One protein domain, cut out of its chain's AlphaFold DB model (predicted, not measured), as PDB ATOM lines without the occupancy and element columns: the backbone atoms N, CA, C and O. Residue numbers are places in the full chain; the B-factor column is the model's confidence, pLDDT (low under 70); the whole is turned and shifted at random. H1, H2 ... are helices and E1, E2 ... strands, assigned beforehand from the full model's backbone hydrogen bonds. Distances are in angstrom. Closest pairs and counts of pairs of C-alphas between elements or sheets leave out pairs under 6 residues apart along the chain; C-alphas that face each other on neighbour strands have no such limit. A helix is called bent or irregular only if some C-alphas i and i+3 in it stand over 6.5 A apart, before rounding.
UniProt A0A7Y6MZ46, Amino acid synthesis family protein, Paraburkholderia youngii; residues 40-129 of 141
ATOM      1  N   ASP A  40      -8.809 -37.337 -20.539       91.69
ATOM      2  CA  ASP A  40      -8.782 -38.292 -19.420       91.69
ATOM      3  C   ASP A  40      -7.404 -38.335 -18.709       91.69
ATOM      4  O   ASP A  40      -7.362 -38.167 -17.489       91.69
ATOM      5  N   PRO A  41      -6.252 -38.407 -19.413       90.50
ATOM      6  CA  PRO A  41      -4.942 -38.484 -18.755       90.50
ATOM      7  C   PRO A  41      -4.578 -37.273 -17.866       90.50
ATOM      8  O   PRO A  41      -4.050 -37.478 -16.771       90.50
ATOM      9  N   PRO A  42      -4.852 -36.004 -18.246       90.75
ATOM     10  CA  PRO A  42      -4.686 -34.869 -17.337       90.75
ATOM     11  C   PRO A  42      -5.613 -34.890 -16.119       90.75
ATOM     12  O   PRO A  42      -5.237 -34.335 -15.089       90.75
ATOM     13  N   ILE A  43      -6.807 -35.489 -16.223       90.81
ATOM     14  CA  ILE A  43      -7.719 -35.648 -15.078       90.81
ATOM     15  C   ILE A  43      -7.105 -36.633 -14.080       90.81
ATOM     16  O   ILE A  43      -6.967 -36.288 -12.906       90.81
ATOM     17  N   GLU A  44      -6.664 -37.798 -14.557       89.00
ATOM     18  CA  GLU A  44      -5.995 -38.827 -13.745       89.00
ATOM     19  C   GLU A  44      -4.731 -38.269 -13.075       89.00
ATOM     20  O   GLU A  44      -4.579 -38.318 -11.854       89.00
ATOM     21  N   SER A  45      -3.869 -37.616 -13.863       90.38
ATOM     22  CA  SER A  45      -2.655 -36.964 -13.351       90.38
ATOM     23  C   SER A  45      -2.985 -35.893 -12.308       90.38
ATOM     24  O   SER A  45      -2.268 -35.725 -11.322       90.38
ATOM     25  N   GLY A  46      -4.079 -35.152 -12.506       90.56
ATOM     26  CA  GLY A  46      -4.544 -34.141 -11.565       90.56
ATOM     27  C   GLY A  46      -4.902 -34.720 -10.193       90.56
ATOM     28  O   GLY A  46      -4.659 -34.062  -9.179       90.56
ATOM     29  N   GLU A  47      -5.445 -35.937 -10.127       88.94
ATOM     30  CA  GLU A  47      -5.795 -36.604  -8.867       88.94
ATOM     31  C   GLU A  47      -4.568 -36.983  -8.048       88.94
ATOM     32  O   GLU A  47      -4.470 -36.646  -6.859       88.94
ATOM     33  N   GLU A  48      -3.601 -37.617  -8.706       90.38
ATOM     34  CA  GLU A  48      -2.330 -38.001  -8.100       90.38
ATOM     35  C   GLU A  48      -1.573 -36.765  -7.604       90.38
ATOM     36  O   GLU A  48      -1.131 -36.705  -6.450       90.38
ATOM     37  N   LEU A  49      -1.499 -35.731  -8.448       92.69
ATOM     38  CA  LEU A  49      -0.866 -34.463  -8.108       92.69
ATOM     39  C   LEU A  49      -1.570 -33.771  -6.943       92.69
ATOM     40  O   LEU A  49      -0.900 -33.285  -6.036       92.69
ATOM     41  N   CYS A  50      -2.902 -33.730  -6.922       90.00
ATOM     42  CA  CYS A  50      -3.637 -33.091  -5.833       90.00
ATOM     43  C   CYS A  50      -3.389 -33.795  -4.493       90.00
ATOM     44  O   CYS A  50      -3.172 -33.133  -3.476       90.00
ATOM     45  N   THR A  51      -3.352 -35.128  -4.497       89.44
ATOM     46  CA  THR A  51      -3.038 -35.930  -3.308       89.44
ATOM     47  C   THR A  51      -1.623 -35.648  -2.810       89.44
ATOM     48  O   THR A  51      -1.422 -35.322  -1.637       89.44
ATOM     49  N   LEU A  52      -0.638 -35.711  -3.709       92.25
ATOM     50  CA  LEU A  52       0.768 -35.486  -3.384       92.25
ATOM     51  C   LEU A  52       1.023 -34.058  -2.883       92.25
ATOM     52  O   LEU A  52       1.652 -33.865  -1.842       92.25
ATOM     53  N   LEU A  53       0.548 -33.056  -3.623       92.56
ATOM     54  CA  LEU A  53       0.779 -31.643  -3.322       92.56
ATOM     55  C   LEU A  53      -0.017 -31.193  -2.096       92.56
ATOM     56  O   LEU A  53       0.509 -30.445  -1.278       92.56
ATOM     57  N   GLY A  54      -1.250 -31.678  -1.927       88.69
ATOM     58  CA  GLY A  54      -2.063 -31.411  -0.742       88.69
ATOM     59  C   GLY A  54      -1.399 -31.929   0.531       88.69
ATOM     60  O   GLY A  54      -1.283 -31.184   1.504       88.69
ATOM     61  N   LYS A  55      -0.885 -33.165   0.499       87.75
ATOM     62  CA  LYS A  55      -0.122 -33.746   1.610       87.75
ATOM     63  C   LYS A  55       1.135 -32.930   1.923       87.75
ATOM     64  O   LYS A  55       1.305 -32.522   3.066       87.75
ATOM     65  N   ARG A  56       1.950 -32.608   0.910       90.06
ATOM     66  CA  ARG A  56       3.152 -31.770   1.085       90.06
ATOM     67  C   ARG A  56       2.827 -30.404   1.682       90.06
ATOM     68  O   ARG A  56       3.534 -29.945   2.565       90.06
ATOM     69  N   CYS A  57       1.747 -29.759   1.236       89.56
ATOM     70  CA  CYS A  57       1.305 -28.497   1.823       89.56
ATOM     71  C   CYS A  57       1.034 -28.639   3.321       89.56
ATOM     72  O   CYS A  57       1.469 -27.774   4.065       89.56
ATOM     73  N   VAL A  58       0.331 -29.691   3.753       84.62
ATOM     74  CA  VAL A  58      -0.016 -29.919   5.169       84.62
ATOM     75  C   VAL A  58       1.203 -30.300   6.014       84.62
ATOM     76  O   VAL A  58       1.280 -29.900   7.167       84.62
ATOM     77  N   GLU A  59       2.157 -31.038   5.450       84.81
ATOM     78  CA  GLU A  59       3.400 -31.410   6.141       84.81
ATOM     79  C   GLU A  59       4.335 -30.208   6.357       84.81
ATOM     80  O   GLU A  59       4.997 -30.124   7.388       84.81
ATOM     81  N   GLU A  60       4.371 -29.269   5.408       84.75
ATOM     82  CA  GLU A  60       5.281 -28.114   5.440       84.75
ATOM     83  C   GLU A  60       4.653 -26.863   6.073       84.75
ATOM     84  O   GLU A  60       5.354 -25.998   6.605       84.75
ATOM     85  N   ILE A  61       3.324 -26.724   6.014       80.31
ATOM     86  CA  ILE A  61       2.624 -25.622   6.674       80.31
ATOM     87  C   ILE A  61       2.716 -25.860   8.178       80.31
ATOM     88  O   ILE A  61       2.168 -26.826   8.682       80.31
ATOM     89  N   CYS A  62       3.458 -25.004   8.883       76.69
ATOM     90  CA  CYS A  62       3.805 -25.148  10.301       76.69
ATOM     91  C   CYS A  62       2.594 -25.005  11.255       76.69
ATOM     92  O   CYS A  62       2.570 -24.127  12.114       76.69
ATOM     93  N   ILE A  63       1.570 -25.830  11.071       78.31
ATOM     94  CA  ILE A  63       0.319 -25.919  11.825       78.31
ATOM     95  C   ILE A  63      -0.026 -27.402  11.986       78.31
ATOM     96  O   ILE A  63       0.465 -28.244  11.232       78.31
ATOM     97  N   ALA A  64      -0.873 -27.742  12.952       78.88
ATOM     98  CA  ALA A  64      -1.284 -29.131  13.098       78.88
ATOM     99  C   ALA A  64      -2.192 -29.566  11.923       78.88
ATOM    100  O   ALA A  64      -2.949 -28.748  11.373       78.88
ATOM    101  N   PRO A  65      -2.172 -30.859  11.546       69.00
ATOM    102  CA  PRO A  65      -3.196 -31.434  10.680       69.00
ATOM    103  C   PRO A  65      -4.610 -31.036  11.148       69.00
ATOM    104  O   PRO A  65      -4.889 -30.951  12.342       69.00
ATOM    105  N   GLY A  66      -5.480 -30.664  10.203       77.38
ATOM    106  CA  GLY A  66      -6.843 -30.202  10.503       77.38
ATOM    107  C   GLY A  66      -6.996 -28.727  10.901       77.38
ATOM    108  O   GLY A  66      -8.125 -28.208  10.862       77.38
ATOM    109  N   GLU A  67      -5.910 -28.003  11.185       84.81
ATOM    110  CA  GLU A  67      -5.949 -26.557  11.476       84.81
ATOM    111  C   GLU A  67      -5.995 -25.683  10.221       84.81
ATOM    112  O   GLU A  67      -6.390 -24.520  10.293       84.81
ATOM    113  N   ALA A  68      -5.667 -26.241   9.050       86.38
ATOM    114  CA  ALA A  68      -5.740 -25.528   7.779       86.38
ATOM    115  C   ALA A  68      -7.145 -24.943   7.571       86.38
ATOM    116  O   ALA A  68      -8.118 -25.684   7.435       86.38
ATOM    117  N   GLN A  69      -7.266 -23.615   7.560       88.25
ATOM    118  CA  GLN A  69      -8.564 -22.932   7.490       88.25
ATOM    119  C   GLN A  69      -9.034 -22.699   6.061       88.25
ATOM    120  O   GLN A  69     -10.226 -22.521   5.829       88.25
ATOM    121  N   SER A  70      -8.116 -22.645   5.100       88.81
ATOM    122  CA  SER A  70      -8.433 -22.343   3.708       88.81
ATOM    123  C   SER A  70      -7.631 -23.208   2.758       88.81
ATOM    124  O   SER A  70      -6.492 -23.568   3.044       88.81
ATOM    125  N   TYR A  71      -8.224 -23.489   1.607       89.19
ATOM    126  CA  TYR A  71      -7.571 -24.191   0.514       89.19
ATOM    127  C   TYR A  71      -7.946 -23.573  -0.829       89.19
ATOM    128  O   TYR A  71      -8.922 -22.824  -0.950       89.19
ATOM    129  N   GLY A  72      -7.146 -23.897  -1.834       91.44
ATOM    130  CA  GLY A  72      -7.284 -23.418  -3.197       91.44
ATOM    131  C   GLY A  72      -6.413 -24.234  -4.135       91.44
ATOM    132  O   GLY A  72      -5.484 -24.909  -3.694       91.44
ATOM    133  N   LYS A  73      -6.723 -24.172  -5.426       92.31
ATOM    134  CA  LYS A  73      -5.943 -24.843  -6.467       92.31
ATOM    135  C   LYS A  73      -5.741 -23.938  -7.670       92.31
ATOM    136  O   LYS A  73      -6.519 -23.015  -7.911       92.31
ATOM    137  N   LEU A  74      -4.698 -24.203  -8.439       95.44
ATOM    138  CA  LEU A  74      -4.429 -23.455  -9.654       95.44
ATOM    139  C   LEU A  74      -3.661 -24.281 -10.668       95.44
ATOM    140  O   LEU A  74      -3.014 -25.259 -10.305       95.44
ATOM    141  N   ALA A  75      -3.709 -23.849 -11.922       96.56
ATOM    142  CA  ALA A  75      -2.886 -24.401 -12.983       96.56
ATOM    143  C   ALA A  75      -2.500 -23.308 -13.981       96.56
ATOM    144  O   ALA A  75      -3.331 -22.487 -14.389       96.56
ATOM    145  N   ILE A  76      -1.235 -23.328 -14.392       97.56
ATOM    146  CA  ILE A  76      -0.754 -22.608 -15.567       97.56
ATOM    147  C   ILE A  76      -0.480 -23.654 -16.639       97.56
ATOM    148  O   ILE A  76       0.233 -24.621 -16.386       97.56
ATOM    149  N   VAL A  77      -1.031 -23.451 -17.828       97.38
ATOM    150  CA  VAL A  77      -0.652 -24.211 -19.020       97.38
ATOM    151  C   VAL A  77       0.302 -23.368 -19.863       97.38
ATOM    152  O   VAL A  77       0.126 -22.152 -19.971       97.38
ATOM    153  N   GLY A  78       1.324 -24.008 -20.430       97.31
ATOM    154  CA  GLY A  78       2.259 -23.354 -21.346       97.31
ATOM    155  C   GLY A  78       1.578 -22.853 -22.623       97.31
ATOM    156  O   GLY A  78       0.484 -23.298 -22.964       97.31
ATOM    157  N   GLU A  79       2.248 -21.966 -23.357       96.62
ATOM    158  CA  GLU A  79       1.714 -21.297 -24.560       96.62
ATOM    159  C   GLU A  79       1.264 -22.254 -25.671       96.62
ATOM    160  O   GLU A  79       0.358 -21.934 -26.431       96.62
ATOM    161  N   ALA A  80       1.883 -23.432 -25.759       96.88
ATOM    162  CA  ALA A  80       1.515 -24.460 -26.726       96.88
ATOM    163  C   ALA A  80       0.311 -25.312 -26.282       96.88
ATOM    164  O   ALA A  80      -0.088 -26.216 -27.007       96.88
ATOM    165  N   GLY A  81      -0.237 -25.110 -25.083       96.56
ATOM    166  CA  GLY A  81      -1.415 -25.827 -24.603       96.56
ATOM    167  C   GLY A  81      -2.679 -24.972 -24.599       96.56
ATOM    168  O   GLY A  81      -2.656 -23.776 -24.869       96.56
ATOM    169  N   GLU A  82      -3.791 -25.602 -24.235       96.38
ATOM    170  CA  GLU A  82      -5.106 -24.972 -24.193       96.38
ATOM    171  C   GLU A  82      -5.598 -24.830 -22.750       96.38
ATOM    172  O   GLU A  82      -5.204 -25.572 -21.842       96.38
ATOM    173  N   ARG A  83      -6.494 -23.868 -22.511       95.12
ATOM    174  CA  ARG A  83      -7.054 -23.598 -21.173       95.12
ATOM    175  C   ARG A  83      -7.808 -24.810 -20.616       95.12
ATOM    176  O   ARG A  83      -7.942 -24.960 -19.400       95.12
ATOM    177  N   GLU A  84      -8.297 -25.655 -21.504       95.88
ATOM    178  CA  GLU A  84      -8.992 -26.908 -21.268       95.88
ATOM    179  C   GLU A  84      -8.053 -27.947 -20.638       95.88
ATOM    180  O   GLU A  84      -8.473 -28.641 -19.716       95.88
ATOM    181  N   HIS A  85      -6.761 -27.962 -20.989       96.38
ATOM    182  CA  HIS A  85      -5.767 -28.828 -20.339       96.38
ATOM    183  C   HIS A  85      -5.605 -28.462 -18.856       96.38
ATOM    184  O   HIS A  85      -5.620 -29.325 -17.979       96.38
ATOM    185  N   ALA A  86      -5.535 -27.161 -18.552       95.75
ATOM    186  CA  ALA A  86      -5.526 -26.675 -17.172       95.75
ATOM    187  C   ALA A  86      -6.855 -26.965 -16.454       95.75
ATOM    188  O   ALA A  86      -6.869 -27.235 -15.257       95.75
ATOM    189  N   ALA A  87      -7.985 -26.909 -17.164       94.25
ATOM    190  CA  ALA A  87      -9.286 -27.254 -16.597       94.25
ATOM    191  C   ALA A  87      -9.378 -28.743 -16.224       94.25
ATOM    192  O   ALA A  87      -9.939 -29.053 -15.175       94.25
ATOM    193  N   ALA A  88      -8.803 -29.620 -17.047       94.06
ATOM    194  CA  ALA A  88      -8.743 -31.058 -16.818       94.06
ATOM    195  C   ALA A  88      -7.885 -31.403 -15.587       94.06
ATOM    196  O   ALA A  88      -8.362 -32.087 -14.690       94.06
ATOM    197  N   ILE A  89      -6.695 -30.802 -15.447       93.25
ATOM    198  CA  ILE A  89      -5.854 -30.951 -14.237       93.25
ATOM    199  C   ILE A  89      -6.549 -30.421 -12.973       93.25
ATOM    200  O   ILE A  89      -6.265 -30.853 -11.861       93.25
ATOM    201  N   LEU A  90      -7.469 -29.463 -13.115       92.38
ATOM    202  CA  LEU A  90      -8.217 -28.872 -12.006       92.38
ATOM    203  C   LEU A  90      -9.631 -29.436 -11.866       92.38
ATOM    204  O   LEU A  90     -10.483 -28.769 -11.264       92.38
ATOM    205  N   HIS A  91      -9.899 -30.637 -12.378       88.62
ATOM    206  CA  HIS A  91     -11.233 -31.230 -12.358       88.62
ATOM    207  C   HIS A  91     -11.880 -31.176 -10.948       88.62
ATOM    208  O   HIS A  91     -11.180 -31.279  -9.930       88.62
ATOM    209  N   PRO A  92     -13.199 -30.920 -10.819       72.69
ATOM    210  CA  PRO A  92     -13.864 -30.781  -9.518       72.69
ATOM    211  C   PRO A  92     -13.751 -32.007  -8.606       72.69
ATOM    212  O   PRO A  92     -13.689 -31.844  -7.386       72.69
ATOM    213  N   GLU A  93     -13.671 -33.207  -9.183       71.88
ATOM    214  CA  GLU A  93     -13.504 -34.471  -8.444       71.88
ATOM    215  C   GLU A  93     -12.218 -34.480  -7.607       71.88
ATOM    216  O   GLU A  93     -12.192 -34.976  -6.481       71.88
ATOM    217  N   LEU A  94     -11.210 -33.734  -8.058       70.62
ATOM    218  CA  LEU A  94      -9.921 -33.562  -7.390       70.62
ATOM    219  C   LEU A  94      -9.998 -32.659  -6.151       70.62
ATOM    220  O   LEU A  94      -8.991 -32.368  -5.514       70.62
ATOM    221  N   GLY A  95     -11.185 -32.169  -5.785       73.56
ATOM    222  CA  GLY A  95     -11.398 -31.484  -4.512       73.56
ATOM    223  C   GLY A  95     -11.458 -32.436  -3.314       73.56
ATOM    224  O   GLY A  95     -11.308 -31.983  -2.180       73.56
ATOM    225  N   ALA A  96     -11.712 -33.733  -3.516       80.38
ATOM    226  CA  ALA A  96     -11.777 -34.700  -2.418       80.38
ATOM    227  C   ALA A  96     -10.414 -34.934  -1.728       80.38
ATOM    228  O   ALA A  96     -10.382 -34.793  -0.503       80.38
ATOM    229  N   PRO A  97      -9.291 -35.158  -2.447       79.50
ATOM    230  CA  PRO A  97      -7.981 -35.334  -1.813       79.50
ATOM    231  C   PRO A  97      -7.547 -34.139  -0.958       79.50
ATOM    232  O   PRO A  97      -7.090 -34.307   0.169       79.50
ATOM    233  N   LEU A  98      -7.769 -32.913  -1.444       77.25
ATOM    234  CA  LEU A  98      -7.399 -31.699  -0.710       77.25
ATOM    235  C   LEU A  98      -8.246 -31.499   0.557       77.25
ATOM    236  O   LEU A  98      -7.736 -31.074   1.592       77.25
ATOM    237  N   ARG A  99      -9.540 -31.832   0.492       82.31
ATOM    238  CA  ARG A  99     -10.432 -31.810   1.663       82.31
ATOM    239  C   ARG A  99     -10.058 -32.880   2.684       82.31
ATOM    240  O   ARG A  99     -10.124 -32.603   3.876       82.31
ATOM    241  N   ALA A 100      -9.642 -34.060   2.223       83.75
ATOM    242  CA  ALA A 100      -9.148 -35.127   3.086       83.75
ATOM    243  C   ALA A 100      -7.857 -34.709   3.807       83.75
ATOM    244  O   ALA A 100      -7.767 -34.863   5.020       83.75
ATOM    245  N   ALA A 101      -6.909 -34.090   3.094       79.94
ATOM    246  CA  ALA A 101      -5.681 -33.555   3.688       79.94
ATOM    247  C   ALA A 101      -5.956 -32.465   4.745       79.94
ATOM    248  O   ALA A 101      -5.245 -32.365   5.739       79.94
ATOM    249  N   ALA A 102      -7.018 -31.671   4.571       79.12
ATOM    250  CA  ALA A 102      -7.444 -30.651   5.536       79.12
ATOM    251  C   ALA A 102      -8.320 -31.192   6.693       79.12
ATOM    252  O   ALA A 102      -8.860 -30.385   7.466       79.12
ATOM    253  N   GLU A 103      -8.493 -32.519   6.780       80.25
ATOM    254  CA  GLU A 103      -9.301 -33.312   7.734       80.25
ATOM    255  C   GLU A 103     -10.805 -32.990   7.802       80.25
ATOM    256  O   GLU A 103     -11.578 -33.695   8.447       80.25
ATOM    257  N   LYS A 104     -11.243 -31.915   7.149       70.25
ATOM    258  CA  LYS A 104     -12.627 -31.447   7.055       70.25
ATOM    259  C   LYS A 104     -12.727 -30.372   5.974       70.25
ATOM    260  O   LYS A 104     -11.725 -29.808   5.537       70.25
ATOM    261  N   GLY A 105     -13.951 -30.052   5.570       67.00
ATOM    262  CA  GLY A 105     -14.241 -28.905   4.717       67.00
ATOM    263  C   GLY A 105     -15.312 -29.214   3.686       67.00
ATOM    264  O   GLY A 105     -15.042 -29.863   2.683       67.00
ATOM    265  N   ALA A 106     -16.533 -28.738   3.915       70.50
ATOM    266  CA  ALA A 106     -17.653 -28.953   2.998       70.50
ATOM    267  C   ALA A 106     -17.623 -28.024   1.768       70.50
ATOM    268  O   ALA A 106     -18.377 -28.239   0.816       70.50
ATOM    269  N   ALA A 107     -16.781 -26.987   1.782       79.81
ATOM    270  CA  ALA A 107     -16.740 -25.987   0.727       79.81
ATOM    271  C   ALA A 107     -16.185 -26.542  -0.602       79.81
ATOM    272  O   ALA A 107     -15.259 -27.357  -0.617       79.81
ATOM    273  N   PRO A 108     -16.702 -26.069  -1.750       81.88
ATOM    274  CA  PRO A 108     -16.022 -26.227  -3.028       81.88
ATOM    275  C   PRO A 108     -14.616 -25.622  -2.980       81.88
ATOM    276  O   PRO A 108     -14.423 -24.525  -2.457       81.88
ATOM    277  N   VAL A 109     -13.641 -26.317  -3.565       87.75
ATOM    278  CA  VAL A 109     -12.266 -25.813  -3.675       87.75
ATOM    279  C   VAL A 109     -12.217 -24.754  -4.785       87.75
ATOM    280  O   VAL A 109     -12.437 -25.103  -5.951       87.75
ATOM    281  N   PRO A 110     -11.946 -23.474  -4.473       90.69
ATOM    282  CA  PRO A 110     -11.824 -22.444  -5.496       90.69
ATOM    283  C   PRO A 110     -10.603 -22.710  -6.378       90.69
ATOM    284  O   PRO A 110      -9.598 -23.263  -5.925       90.69
ATOM    285  N   SER A 111     -10.690 -22.315  -7.649       92.44
ATOM    286  CA  SER A 111      -9.606 -22.550  -8.598       92.44
ATOM    287  C   SER A 111      -9.373 -21.400  -9.564       92.44
ATOM    288  O   SER A 111     -10.309 -20.686  -9.925       92.44
ATOM    289  N   ALA A 112      -8.119 -21.238  -9.982       94.75
ATOM    290  CA  ALA A 112      -7.712 -20.317 -11.037       94.75
ATOM    291  C   ALA A 112      -6.928 -21.065 -12.120       94.75
ATOM    292  O   ALA A 112      -6.112 -21.934 -11.826       94.75
ATOM    293  N   LYS A 113      -7.163 -20.724 -13.386       95.50
ATOM    294  CA  LYS A 113      -6.454 -21.316 -14.525       95.50
ATOM    295  C   LYS A 113      -6.016 -20.243 -15.502       95.50
ATOM    296  O   LYS A 113      -6.775 -19.307 -15.761       95.50
ATOM    297  N   LYS A 114      -4.806 -20.380 -16.039       96.50
ATOM    298  CA  LYS A 114      -4.195 -19.386 -16.925       96.50
ATOM    299  C   LYS A 114      -3.343 -20.064 -17.993       96.50
ATOM    300  O   LYS A 114      -2.700 -21.066 -17.713       96.50
ATOM    301  N   ILE A 115      -3.332 -19.500 -19.198       97.19
ATOM    302  CA  ILE A 115      -2.295 -19.788 -20.196       97.19
ATOM    303  C   ILE A 115      -1.160 -18.795 -19.949       97.19
ATOM    304  O   ILE A 115      -1.428 -17.603 -19.769       97.19
ATOM    305  N   GLY A 116       0.080 -19.269 -19.886       96.12
ATOM    306  CA  GLY A 116       1.220 -18.434 -19.534       96.12
ATOM    307  C   GLY A 116       2.551 -18.915 -20.093       96.12
ATOM    308  O   GLY A 116       2.728 -20.076 -20.449       96.12
ATOM    309  N   THR A 117       3.496 -17.985 -20.125       95.44
ATOM    310  CA  THR A 117       4.910 -18.216 -20.425       95.44
ATOM    311  C   THR A 117       5.692 -18.541 -19.148       95.44
ATOM    312  O   THR A 117       5.162 -18.451 -18.031       95.44
ATOM    313  N   LEU A 118       6.980 -18.860 -19.293       93.12
ATOM    314  CA  LEU A 118       7.904 -18.982 -18.164       93.12
ATOM    315  C   LEU A 118       7.872 -17.720 -17.283       93.12
ATOM    316  O   LEU A 118       7.979 -16.599 -17.772       93.12
ATOM    317  N   GLY A 119       7.718 -17.915 -15.971       93.44
ATOM    318  CA  GLY A 119       7.629 -16.819 -15.001       93.44
ATOM    319  C   GLY A 119       6.251 -16.158 -14.889       93.44
ATOM    320  O   GLY A 119       6.101 -15.203 -14.129       93.44
ATOM    321  N   THR A 120       5.227 -16.650 -15.597       96.50
ATOM    322  CA  THR A 120       3.859 -16.131 -15.453       96.50
ATOM    323  C   THR A 120       3.367 -16.260 -14.014       96.50
ATOM    324  O   THR A 120       3.254 -17.359 -13.479       96.50
ATOM    325  N   ALA A 121       2.992 -15.134 -13.410       96.12
ATOM    326  CA  ALA A 121       2.345 -15.117 -12.105       96.12
ATOM    327  C   ALA A 121       0.852 -15.483 -12.201       96.12
ATOM    328  O   ALA A 121       0.157 -15.139 -13.174       96.12
ATOM    329  N   ILE A 122       0.361 -16.142 -11.153       94.88
ATOM    330  CA  ILE A 122      -1.047 -16.472 -10.939       94.88
ATOM    331  C   ILE A 122      -1.363 -16.426  -9.443       94.88
ATOM    332  O   ILE A 122      -0.592 -16.919  -8.621       94.88
ATOM    333  N   ASP A 123      -2.511 -15.849  -9.104       94.06
ATOM    334  CA  ASP A 123      -3.001 -15.837  -7.733       94.06
ATOM    335  C   ASP A 123      -3.716 -17.147  -7.401       94.06
ATOM    336  O   ASP A 123      -4.549 -17.632  -8.173       94.06
ATOM    337  N   VAL A 124      -3.425 -17.698  -6.220       92.06
ATOM    338  CA  VAL A 124      -4.146 -18.853  -5.676       92.06
ATOM    339  C   VAL A 124      -5.398 -18.332  -4.969       92.06
ATOM    340  O   VAL A 124      -5.273 -17.693  -3.919       92.06
ATOM    341  N   PRO A 125      -6.617 -18.573  -5.484       92.19
ATOM    342  CA  PRO A 125      -7.806 -18.188  -4.746       92.19
ATOM    343  C   PRO A 125      -7.924 -19.092  -3.520       92.19
ATOM    344  O   PRO A 125      -7.918 -20.311  -3.647       92.19
ATOM    345  N   LEU A 126      -8.031 -18.504  -2.331       89.69
ATOM    346  CA  LEU A 126      -8.229 -19.232  -1.081       89.69
ATOM    347  C   LEU A 126      -9.636 -18.968  -0.560       89.69
ATOM    348  O   LEU A 126     -10.093 -17.824  -0.529       89.69
ATOM    349  N   ALA A 127     -10.311 -20.025  -0.123       87.88
ATOM    350  CA  ALA A 127     -11.590 -19.914   0.561       87.88
ATOM    351  C   ALA A 127     -11.598 -20.742   1.835       87.88
ATOM    352  O   ALA A 127     -10.967 -21.799   1.896       87.88
ATOM    353  N   HIS A 128     -12.355 -20.271   2.828       88.38
ATOM    354  CA  HIS A 128     -12.499 -20.983   4.087       88.38
ATOM    355  C   HIS A 128     -13.139 -22.354   3.853       88.38
ATOM    356  O   HIS A 128     -14.221 -22.445   3.262       88.38
ATOM    357  N   LYS A 129     -12.504 -23.407   4.372       83.62
ATOM    358  CA  LYS A 129     -12.873 -24.804   4.116       83.62
ATOM    359  C   LYS A 129     -14.306 -25.169   4.503       83.62
ATOM    360  O   LYS A 129     -14.920 -26.032   3.883       83.62
TER     361      LYS A 129
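What this domain is: This is residues 40 to 129 of the 141 residues of the protein "Amino acid synthesis family protein" of Paraburkholderia youngii (UniProt A0A7Y6MZ46). A small sheet of two parallel strands, E1 and E2, has the short helix H2 packed on one face, while the long helix H1 and H3 lie side by side and H1 reaches H2 with its residues 40 to 47. After E2, residues 116 to 129 fold back without a named element, and residues 127 to 128 pair antiparallel with residues 70 to 71. The printed part has 90 residues, with three named helices and two named strands in the order H1 E1 H2 H3 E2; the class is mixed, helices and strands. The whole is compact, with a radius of gyration of the C-alphas of 13.2 A and spans of 40 by 27 by 20 A.

Where its parts are: Strand E1 holds residues 73 to 77 and measures 13.6 A from first to last C-alpha, beginning with C-alpha 73 at (-5.943, -24.843, -6.467). Strand E2, residues 111 to 115, measures 14.0 A and ends with C-alpha 115 at (-2.295, -19.788, -20.196). Helix H2 holds residues 83 to 89 and measures 10.2 A. Helix H3 holds residues 92 to 101 and measures 15.8 A; it is neither bent nor irregular, but only just: C-alphas 93 and 96 are 6.3 A apart. Helix H1, residues 40 to 60, is the longest at 30.3 A and begins with C-alpha 40 at (-8.782, -38.292, -19.420).

How they stand to each other: E1 and E2 are parallel, with 10 degrees between their directions. Their pairs within hydrogen-bond range include N 77 and O 114 at 2.9 A and N 112 and O 73 at 3.2 A. E1, H2, H3 and E2 form a strand-helix-strand unit, two parallel neighbour strands with helices between them in the chain, and its crossover is right-handed. The closest C-alphas of E1 and H2 are those of Ala 75 and Ala 86, 5.4 A apart; those of H2 and E2 are Ala 86 and Lys 113, 6.0 A apart. With residues 40 to 47 alone, H1 touches H2, closest at the C-alphas of Gly 46 and Ile 89, 4.4 A apart. The two run the same way at a steep tilt of 63 degrees. H1 also touches H3, closest at the C-alphas of Thr 51 and Pro 97, 5.2 A apart, at a shallow tilt of 23 degrees, the same way. H2 and H3 are apart, as are H1 and E2, and E1 and H3. In H1 and H2 every O i to N i+4 pair is within hydrogen-bond range; in H3 it is 3 of 6, beside 5 of 7 O i to N i+3 pairs.

The domain as a whole: The two C-alphas farthest apart are those of Ala 64 and Ala 80, 40.2 A. The printed part has no cut. The link from H1 to E1, 12 residues, is long. The mean pLDDT of the printed part is 88.1, with residues 65 and 105 under 70.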